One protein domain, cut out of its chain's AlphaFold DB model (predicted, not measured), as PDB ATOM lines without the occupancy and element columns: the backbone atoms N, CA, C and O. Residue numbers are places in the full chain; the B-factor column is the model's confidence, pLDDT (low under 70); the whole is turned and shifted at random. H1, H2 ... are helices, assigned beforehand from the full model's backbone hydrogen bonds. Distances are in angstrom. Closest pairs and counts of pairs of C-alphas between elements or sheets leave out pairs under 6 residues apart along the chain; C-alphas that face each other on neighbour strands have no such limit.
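This is residues 136 to 210 of the 211 residues of an uncharacterized protein of Streptomyces uncialis (UniProt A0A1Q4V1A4). Two long helices, H1 and H3, cross at residues 154 to 161 of H1 and 186 to 193 of H3, and their free arms, residues 136 to 150 of H1 and 198 to 209 of H3, spread as a V; short H2 packs at the closed end. The printed part has 75 residues, with three named helices in the order H1, H2, H3 that hold 65 of them and no named strand; the class is all helix. The whole is loose, radius of gyration of the C-alphas 16.1 A, and flat, 45 by 35 by 18 A.

H1, residues 136 to 166, touches H2, residues 172 to 178, with residues 161 to 165 alone; the closest C-alphas, of Val 165 and Arg 172, are 5.7 A apart. Residues 154 to 161 alone of H1 touch H3, residues 183 to 209, at a steep tilt of 62 degrees, opposite ways, closest at the C-alphas of Ala 158 and Ile 190, 5.4 A. H2 and H3 touch about perpendicular, at 84 degrees, closest at the C-alphas of Gly 176 and Asp 183, 6.4 A. The helix packing is mostly crossed. In H1, H2 and H3 every O i to N i+4 pair is within hydrogen-bond range.

H1 runs 44.7 A from C-alpha 136 at (38.305, -19.063, 15.230). H3 runs 39.4 A to C-alpha 209 at (9.153, -12.235, 33.662).

The printed part has no cut, and both links are tight. Confidence is under 70 at residues 165 to 179, 181, 183 and 186.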
ATOM      1  N   ALA A 136      38.823 -20.405  14.968       96.81
ATOM      2  CA  ALA A 136      38.305 -19.063  15.230       96.81
ATOM      3  C   ALA A 136      37.325 -19.044  16.416       96.81
ATOM      4  O   ALA A 136      37.412 -18.165  17.275       96.81
ATOM      5  N   ALA A 137      36.434 -20.038  16.507       97.38
ATOM      6  CA  ALA A 137      35.529 -20.194  17.642       97.38
ATOM      7  C   ALA A 137      36.295 -20.442  18.954       97.38
ATOM      8  O   ALA A 137      35.981 -19.822  19.970       97.38
ATOM      9  N   ALA A 138      37.336 -21.279  18.932       96.56
ATOM     10  CA  ALA A 138      38.189 -21.533  20.091       96.56
ATOM     11  C   ALA A 138      38.938 -20.268  20.547       96.56
ATOM     12  O   ALA A 138      38.941 -19.956  21.738       96.56
ATOM     13  N   ILE A 139      39.509 -19.494  19.615       96.19
ATOM     14  CA  ILE A 139      40.147 -18.199  19.911       96.19
ATOM     15  C   ILE A 139      39.131 -17.232  20.527       96.19
ATOM     16  O   ILE A 139      39.412 -16.603  21.547       96.19
ATOM     17  N   SER A 140      37.935 -17.127  19.941       96.56
ATOM     18  CA  SER A 140      36.866 -16.271  20.463       96.56
ATOM     19  C   SER A 140      36.460 -16.674  21.884       96.56
ATOM     20  O   SER A 140      36.373 -15.811  22.757       96.56
ATOM     21  N   GLY A 141      36.314 -17.975  22.148       97.00
ATOM     22  CA  GLY A 141      36.035 -18.508  23.481       97.00
ATOM     23  C   GLY A 141      37.131 -18.178  24.500       97.00
ATOM     24  O   GLY A 141      36.824 -17.690  25.587       97.00
ATOM     25  N   ARG A 142      38.413 -18.359  24.141       95.12
ATOM     26  CA  ARG A 142      39.558 -17.988  25.000       95.12
ATOM     27  C   ARG A 142      39.557 -16.486  25.319       95.12
ATOM     28  O   ARG A 142      39.709 -16.106  26.477       95.12
ATOM     29  N   ARG A 143      39.304 -15.628  24.324       95.56
ATOM     30  CA  ARG A 143      39.187 -14.169  24.523       95.56
ATOM     31  C   ARG A 143      38.019 -13.797  25.437       95.56
ATOM     32  O   ARG A 143      38.183 -12.943  26.303       95.56
ATOM     33  N   ALA A 144      36.867 -14.450  25.282       94.00
ATOM     34  CA  ALA A 144      35.713 -14.231  26.151       94.00
ATOM     35  C   ALA A 144      36.008 -14.629  27.609       94.00
ATOM     36  O   ALA A 144      35.622 -13.908  28.530       94.00
ATOM     37  N   ALA A 145      36.739 -15.727  27.830       93.94
ATOM     38  CA  ALA A 145      37.171 -16.140  29.165       93.94
ATOM     39  C   ALA A 145      38.123 -15.117  29.811       93.94
ATOM     40  O   ALA A 145      37.929 -14.750  30.970       93.94
ATOM     41  N   LEU A 146      39.095 -14.593  29.057       93.44
ATOM     42  CA  LEU A 146      39.988 -13.528  29.533       93.44
ATOM     43  C   LEU A 146      39.222 -12.243  29.870       93.44
ATOM     44  O   LEU A 146      39.475 -11.628  30.901       93.44
ATOM     45  N   GLN A 147      38.238 -11.864  29.054       90.88
ATOM     46  CA  GLN A 147      37.384 -10.707  29.330       90.88
ATOM     47  C   GLN A 147      36.525 -10.902  30.592       90.88
ATOM     48  O   GLN A 147      36.301  -9.956  31.355       90.88
ATOM     49  N   ALA A 148      36.045 -12.123  30.837       89.69
ATOM     50  CA  ALA A 148      35.334 -12.453  32.067       89.69
ATOM     51  C   ALA A 148      36.256 -12.349  33.295       89.69
ATOM     52  O   ALA A 148      35.851 -11.787  34.315       89.69
ATOM     53  N   LEU A 149      37.502 -12.820  33.181       92.38
ATOM     54  CA  LEU A 149      38.515 -12.698  34.230       92.38
ATOM     55  C   LEU A 149      38.879 -11.231  34.510       92.38
ATOM     56  O   LEU A 149      38.887 -10.817  35.666       92.38
ATOM     57  N   ASP A 150      39.107 -10.421  33.476       88.88
ATOM     58  CA  ASP A 150      39.323  -8.973  33.618       88.88
ATOM     59  C   ASP A 150      38.124  -8.293  34.305       88.88
ATOM     60  O   ASP A 150      38.285  -7.538  35.262       88.88
ATOM     61  N   THR A 151      36.895  -8.647  33.917       84.56
ATOM     62  CA  THR A 151      35.681  -8.161  34.592       84.56
ATOM     63  C   THR A 151      35.672  -8.525  36.080       84.56
ATOM     64  O   THR A 151      35.301  -7.695  36.914       84.56
ATOM     65  N   GLN A 152      36.088  -9.743  36.438       89.62
ATOM     66  CA  GLN A 152      36.221 -10.156  37.834       89.62
ATOM     67  C   GLN A 152      37.281  -9.324  38.567       89.62
ATOM     68  O   GLN A 152      37.001  -8.830  39.659       89.62
ATOM     69  N   TRP A 153      38.453  -9.098  37.973       85.56
ATOM     70  CA  TRP A 153      39.494  -8.263  38.577       85.56
ATOM     71  C   TRP A 153      39.060  -6.814  38.760       85.56
ATOM     72  O   TRP A 153      39.320  -6.220  39.805       85.56
ATOM     73  N   GLN A 154      38.317  -6.253  37.809       81.69
ATOM     74  CA  GLN A 154      37.746  -4.916  37.945       81.69
ATOM     75  C   GLN A 154      36.745  -4.829  39.104       81.69
ATOM     76  O   GLN A 154      36.744  -3.838  39.835       81.69
ATOM     77  N   ARG A 155      35.929  -5.871  39.321       83.12
ATOM     78  CA  ARG A 155      35.029  -5.963  40.485       83.12
ATOM     79  C   ARG A 155      35.799  -6.054  41.797       83.12
ATOM     80  O   ARG A 155      35.468  -5.335  42.738       83.12
ATOM     81  N   THR A 156      36.824  -6.901  41.852       85.38
ATOM     82  CA  THR A 156      37.709  -7.030  43.019       85.38
ATOM     83  C   THR A 156      38.377  -5.697  43.345       85.38
ATOM     84  O   THR A 156      38.341  -5.260  44.493       85.38
ATOM     85  N   ASN A 157      38.891  -4.994  42.334       81.31
ATOM     86  CA  ASN A 157      39.459  -3.661  42.498       81.31
ATOM     87  C   ASN A 157      38.415  -2.672  43.035       81.31
ATOM     88  O   ASN A 157      38.683  -1.979  44.013       81.31
ATOM     89  N   ALA A 158      37.204  -2.631  42.466       80.00
ATOM     90  CA  ALA A 158      36.119  -1.773  42.953       80.00
ATOM     91  C   ALA A 158      35.742  -2.060  44.417       80.00
ATOM     92  O   ALA A 158      35.501  -1.127  45.181       80.00
ATOM     93  N   ALA A 159      35.701  -3.331  44.824       83.44
ATOM     94  CA  ALA A 159      35.460  -3.718  46.214       83.44
ATOM     95  C   ALA A 159      36.582  -3.221  47.141       83.44
ATOM     96  O   ALA A 159      36.293  -2.549  48.131       83.44
ATOM     97  N   LEU A 160      37.846  -3.438  46.762       80.75
ATOM     98  CA  LEU A 160      39.015  -2.953  47.500       80.75
ATOM     99  C   LEU A 160      39.002  -1.421  47.656       80.75
ATOM    100  O   LEU A 160      39.309  -0.901  48.731       80.75
ATOM    101  N   TYR A 161      38.588  -0.679  46.620       76.44
ATOM    102  CA  TYR A 161      38.397   0.772  46.719       76.44
ATOM    103  C   TYR A 161      37.317   1.142  47.731       76.44
ATOM    104  O   TYR A 161      37.567   2.010  48.567       76.44
ATOM    105  N   ARG A 162      36.135   0.513  47.663       77.94
ATOM    106  CA  ARG A 162      35.030   0.802  48.592       77.94
ATOM    107  C   ARG A 162      35.469   0.566  50.036       77.94
ATOM    108  O   ARG A 162      35.347   1.477  50.844       77.94
ATOM    109  N   GLU A 163      36.113  -0.561  50.332       78.25
ATOM    110  CA  GLU A 163      36.668  -0.845  51.665       78.25
ATOM    111  C   GLU A 163      37.684   0.212  52.126       78.25
ATOM    112  O   GLU A 163      37.624   0.689  53.260       78.25
ATOM    113  N   THR A 164      38.595   0.622  51.241       72.56
ATOM    114  CA  THR A 164      39.656   1.585  51.579       72.56
ATOM    115  C   THR A 164      39.117   3.010  51.763       72.56
ATOM    116  O   THR A 164      39.642   3.776  52.570       72.56
ATOM    117  N   VAL A 165      38.078   3.394  51.016       69.25
ATOM    118  CA  VAL A 165      37.465   4.731  51.079       69.25
ATOM    119  C   VAL A 165      36.428   4.832  52.203       69.25
ATOM    120  O   VAL A 165      36.314   5.892  52.820       69.25
ATOM    121  N   GLU A 166      35.689   3.758  52.486       66.81
ATOM    122  CA  GLU A 166      34.604   3.724  53.479       66.81
ATOM    123  C   GLU A 166      35.082   3.267  54.874       66.81
ATOM    124  O   GLU A 166      34.414   3.520  55.879       66.81
ATOM    125  N   GLY A 167      36.273   2.667  54.983       58.06
ATOM    126  CA  GLY A 167      36.887   2.261  56.250       58.06
ATOM    127  C   GLY A 167      37.466   3.420  57.085       58.06
ATOM    128  O   GLY A 167      38.273   4.216  56.606       58.06
ATOM    129  N   ARG A 168      37.061   3.491  58.367       46.88
ATOM    130  CA  ARG A 168      37.635   4.266  59.505       46.88
ATOM    131  C   ARG A 168      38.417   5.550  59.146       46.88
ATOM    132  O   ARG A 168      39.598   5.671  59.460       46.88
ATOM    133  N   GLY A 169      37.740   6.548  58.575       54.16
ATOM    134  CA  GLY A 169      38.272   7.920  58.458       54.16
ATOM    135  C   GLY A 169      38.676   8.378  57.052       54.16
ATOM    136  O   GLY A 169      39.198   9.481  56.916       54.16
ATOM    137  N   GLY A 170      38.410   7.571  56.019       57.31
ATOM    138  CA  GLY A 170      38.104   8.018  54.653       57.31
ATOM    139  C   GLY A 170      39.041   9.048  54.020       57.31
ATOM    140  O   GLY A 170      38.586  10.086  53.539       57.31
ATOM    141  N   ASN A 171      40.345   8.771  53.958       63.69
ATOM    142  CA  ASN A 171      41.243   9.588  53.148       63.69
ATOM    143  C   ASN A 171      41.355   9.012  51.728       63.69
ATOM    144  O   ASN A 171      42.200   8.160  51.453       63.69
ATOM    145  N   ARG A 172      40.529   9.513  50.800       62.47
ATOM    146  CA  ARG A 172      40.569   9.149  49.367       62.47
ATOM    147  C   ARG A 172      41.965   9.312  48.741       62.47
ATOM    148  O   ARG A 172      42.337   8.531  47.871       62.47
ATOM    149  N   LEU A 173      42.777  10.251  49.240       60.84
ATOM    150  CA  LEU A 173      44.171  10.437  48.806       60.84
ATOM    151  C   LEU A 173      45.115   9.335  49.315       60.84
ATOM    152  O   LEU A 173      46.185   9.133  48.745       60.84
ATOM    153  N   ALA A 174      44.773   8.636  50.402       61.72
ATOM    154  CA  ALA A 174      45.511   7.456  50.854       61.72
ATOM    155  C   ALA A 174      45.144   6.228  50.005       61.72
ATOM    156  O   ALA A 174      46.044   5.528  49.548       61.72
ATOM    157  N   ALA A 175      43.856   6.040  49.693       60.62
ATOM    158  CA  ALA A 175      43.387   4.979  48.797       60.62
ATOM    159  C   ALA A 175      43.994   5.092  47.384       60.62
ATOM    160  O   ALA A 175      44.509   4.112  46.849       60.62
ATOM    161  N   GLY A 176      44.019   6.304  46.813       61.44
ATOM    162  CA  GLY A 176      44.651   6.559  45.514       61.44
ATOM    163  C   GLY A 176      46.164   6.299  45.499       61.44
ATOM    164  O   GLY A 176      46.693   5.823  44.498       61.44
ATOM    165  N   ARG A 177      46.865   6.527  46.621       64.94
ATOM    166  CA  ARG A 177      48.307   6.242  46.750       64.94
ATOM    167  C   ARG A 177      48.617   4.752  46.876       64.94
ATOM    168  O   ARG A 177      49.553   4.290  46.234       64.94
ATOM    169  N   VAL A 178      47.838   4.009  47.663       65.69
ATOM    170  CA  VAL A 178      48.007   2.550  47.821       65.69
ATOM    171  C   VAL A 178      47.754   1.826  46.501       65.69
ATOM    172  O   VAL A 178      48.455   0.878  46.166       65.69
ATOM    173  N   LEU A 179      46.784   2.309  45.727       65.06
ATOM    174  CA  LEU A 179      46.305   1.630  44.526       65.06
ATOM    175  C   LEU A 179      46.802   2.276  43.226       65.06
ATOM    176  O   LEU A 179      46.355   1.897  42.150       65.06
ATOM    177  N   LYS A 180      47.714   3.252  43.330       71.75
ATOM    178  CA  LYS A 180      48.319   3.990  42.207       71.75
ATOM    179  C   LYS A 180      47.297   4.540  41.190       71.75
ATOM    180  O   LYS A 180      47.610   4.655  40.009       71.75
ATOM    181  N   LEU A 181      46.091   4.905  41.635       67.56
ATOM    182  CA  LEU A 181      45.041   5.501  40.797       67.56
ATOM    183  C   LEU A 181      44.693   6.915  41.270       67.56
ATOM    184  O   LEU A 181      44.650   7.207  42.464       67.56
ATOM    185  N   SER A 182      44.372   7.791  40.322       70.81
ATOM    186  CA  SER A 182      43.804   9.114  40.603       70.81
ATOM    187  C   SER A 182      42.336   9.024  41.053       70.81
ATOM    188  O   SER A 182      41.632   8.072  40.720       70.81
ATOM    189  N   ASP A 183      41.830  10.036  41.773       66.50
ATOM    190  CA  ASP A 183      40.431  10.074  42.261       66.50
ATOM    191  C   ASP A 183      39.400   9.920  41.124       66.50
ATOM    192  O   ASP A 183      38.369   9.270  41.288       66.50
ATOM    193  N   SER A 184      39.690  10.460  39.935       75.44
ATOM    194  CA  SER A 184      38.822  10.320  38.760       75.44
ATOM    195  C   SER A 184      38.818   8.893  38.199       75.44
ATOM    196  O   SER A 184      37.764   8.406  37.787       75.44
ATOM    197  N   GLN A 185      39.960   8.199  38.229       72.44
ATOM    198  CA  GLN A 185      40.051   6.783  37.867       72.44
ATOM    199  C   GLN A 185      39.290   5.916  38.876       72.44
ATOM    200  O   GLN A 185      38.528   5.046  38.463       72.44
ATOM    201  N   VAL A 186      39.401   6.212  40.176       67.06
ATOM    202  CA  VAL A 186      38.643   5.520  41.234       67.06
ATOM    203  C   VAL A 186      37.135   5.647  41.008       67.06
ATOM    204  O   VAL A 186      36.427   4.640  40.991       67.06
ATOM    205  N   ARG A 187      36.627   6.863  40.760       74.38
ATOM    206  CA  ARG A 187      35.194   7.071  40.475       74.38
ATOM    207  C   ARG A 187      34.730   6.314  39.237       74.38
ATOM    208  O   ARG A 187      33.638   5.761  39.250       74.38
ATOM    209  N   ARG A 188      35.553   6.273  38.186       81.25
ATOM    210  CA  ARG A 188      35.235   5.548  36.952       81.25
ATOM    211  C   ARG A 188      35.126   4.043  37.193       81.25
ATOM    212  O   ARG A 188      34.191   3.429  36.696       81.25
ATOM    213  N   VAL A 189      36.045   3.468  37.971       76.25
ATOM    214  CA  VAL A 189      36.028   2.038  38.320       76.25
ATOM    215  C   VAL A 189      34.771   1.679  39.114       76.25
ATOM    216  O   VAL A 189      34.115   0.692  38.790       76.25
ATOM    217  N   ILE A 190      34.400   2.494  40.110       78.38
ATOM    218  CA  ILE A 190      33.184   2.273  40.910       78.38
ATOM    219  C   ILE A 190      31.928   2.419  40.041       78.38
ATOM    220  O   ILE A 190      31.098   1.516  40.033       78.38
ATOM    221  N   ALA A 191      31.820   3.496  39.256       83.81
ATOM    222  CA  ALA A 191      30.667   3.735  38.390       83.81
ATOM    223  C   ALA A 191      30.467   2.611  37.357       83.81
ATOM    224  O   ALA A 191      29.349   2.145  37.171       83.81
ATOM    225  N   ALA A 192      31.550   2.122  36.743       83.31
ATOM    226  CA  ALA A 192      31.491   1.003  35.804       83.31
ATOM    227  C   ALA A 192      31.105  -0.329  36.480       83.31
ATOM    228  O   ALA A 192      30.533  -1.214  35.842       83.31
ATOM    229  N   ASP A 193      31.439  -0.535  37.758       84.62
ATOM    230  CA  ASP A 193      30.937  -1.686  38.521       84.62
ATOM    231  C   ASP A 193      29.441  -1.541  38.845       84.62
ATOM    232  O   ASP A 193      28.685  -2.498  38.673       84.62
ATOM    233  N   ASP A 194      28.996  -0.352  39.256       87.25
ATOM    234  CA  ASP A 194      27.588  -0.081  39.567       87.25
ATOM    235  C   ASP A 194      26.686  -0.244  38.330       87.25
ATOM    236  O   ASP A 194      25.659  -0.919  38.408       87.25
ATOM    237  N   GLU A 195      27.102   0.283  37.174       89.12
ATOM    238  CA  GLU A 195      26.407   0.111  35.889       89.12
ATOM    239  C   GLU A 195      26.271  -1.373  35.525       89.12
ATOM    240  O   GLU A 195      25.174  -1.861  35.260       89.12
ATOM    241  N   ARG A 196      27.357  -2.150  35.645       84.62
ATOM    242  CA  ARG A 196      27.318  -3.600  35.391       84.62
ATOM    243  C   ARG A 196      26.374  -4.351  36.324       84.62
ATOM    244  O   ARG A 196      25.771  -5.346  35.914       84.62
ATOM    245  N   ARG A 197      26.272  -3.937  37.590       85.19
ATOM    246  CA  ARG A 197      25.332  -4.535  38.551       85.19
ATOM    247  C   ARG A 197      23.889  -4.201  38.185       85.19
ATOM    248  O   ARG A 197      23.045  -5.093  38.248       85.19
ATOM    249  N   ALA A 198      23.624  -2.958  37.787       91.12
ATOM    250  CA  ALA A 198      22.309  -2.522  37.331       91.12
ATOM    251  C   ALA A 198      21.864  -3.289  36.075       91.12
ATOM    252  O   ALA A 198      20.768  -3.852  36.067       91.12
ATOM    253  N   ASP A 199      22.735  -3.415  35.073       89.75
ATOM    254  CA  ASP A 199      22.461  -4.170  33.844       89.75
ATOM    255  C   ASP A 199      22.157  -5.645  34.120       89.75
ATOM    256  O   ASP A 199      21.212  -6.218  33.569       89.75
ATOM    257  N   LEU A 200      22.938  -6.283  34.999       86.94
ATOM    258  CA  LEU A 200      22.695  -7.670  35.388       86.94
ATOM    259  C   LEU A 200      21.349  -7.820  36.107       86.94
ATOM    260  O   LEU A 200      20.606  -8.756  35.816       86.94
ATOM    261  N   ALA A 201      21.022  -6.905  37.023       89.75
ATOM    262  CA  ALA A 201      19.748  -6.922  37.732       89.75
ATOM    263  C   ALA A 201      18.562  -6.769  36.764       89.75
ATOM    264  O   ALA A 201      17.585  -7.510  36.880       89.75
ATOM    265  N   ALA A 202      18.678  -5.877  35.773       91.25
ATOM    266  CA  ALA A 202      17.673  -5.691  34.730       91.25
ATOM    267  C   ALA A 202      17.463  -6.973  33.903       91.25
ATOM    268  O   ALA A 202      16.331  -7.431  33.762       91.25
ATOM    269  N   ARG A 203      18.548  -7.613  33.443       88.75
ATOM    270  CA  ARG A 203      18.479  -8.873  32.676       88.75
ATOM    271  C   ARG A 203      17.880 -10.028  33.476       88.75
ATOM    272  O   ARG A 203      17.079 -10.796  32.954       88.75
ATOM    273  N   VAL A 204      18.246 -10.164  34.752       88.31
ATOM    274  CA  VAL A 204      17.661 -11.188  35.635       88.31
ATOM    275  C   VAL A 204      16.160 -10.961  35.804       88.31
ATOM    276  O   VAL A 204      15.393 -11.922  35.805       88.31
ATOM    277  N   GLN A 205      15.730  -9.705  35.936       90.38
ATOM    278  CA  GLN A 205      14.314  -9.380  36.047       90.38
ATOM    279  C   GLN A 205      13.547  -9.695  34.755       90.38
ATOM    280  O   GLN A 205      12.448 -10.239  34.821       90.38
ATOM    281  N   GLU A 206      14.130  -9.410  33.593       90.88
ATOM    282  CA  GLU A 206      13.555  -9.747  32.285       90.88
ATOM    283  C   GLU A 206      13.375 -11.265  32.103       90.88
ATOM    284  O   GLU A 206      12.294 -11.729  31.735       90.88
ATOM    285  N   LEU A 207      14.394 -12.057  32.453       88.44
ATOM    286  CA  LEU A 207      14.330 -13.522  32.398       88.44
ATOM    287  C   LEU A 207      13.288 -14.107  33.360       88.44
ATOM    288  O   LEU A 207      12.625 -15.087  33.039       88.44
ATOM    289  N   ARG A 208      13.106 -13.504  34.537       87.25
ATOM    290  CA  ARG A 208      12.065 -13.924  35.489       87.25
ATOM    291  C   ARG A 208      10.652 -13.650  34.991       87.25
ATOM    292  O   ARG A 208       9.748 -14.380  35.362       87.25
ATOM    293  N   ASN A 209      10.463 -12.604  34.193       88.12
ATOM    294  CA  ASN A 209       9.153 -12.235  33.662       88.12
ATOM    295  C   ASN A 209       8.754 -13.060  32.424       88.12
ATOM    296  O   ASN A 209       7.620 -12.948  31.963       88.12
ATOM    297  N   THR A 210       9.685 -13.832  31.852       87.56
ATOM    298  CA  THR A 210       9.483 -14.649  30.642       87.56
ATOM    299  C   THR A 210       9.344 -16.151  30.928       87.56
ATOM    300  O   THR A 210       9.064 -16.911  30.001       87.56
TER     301      THR A 210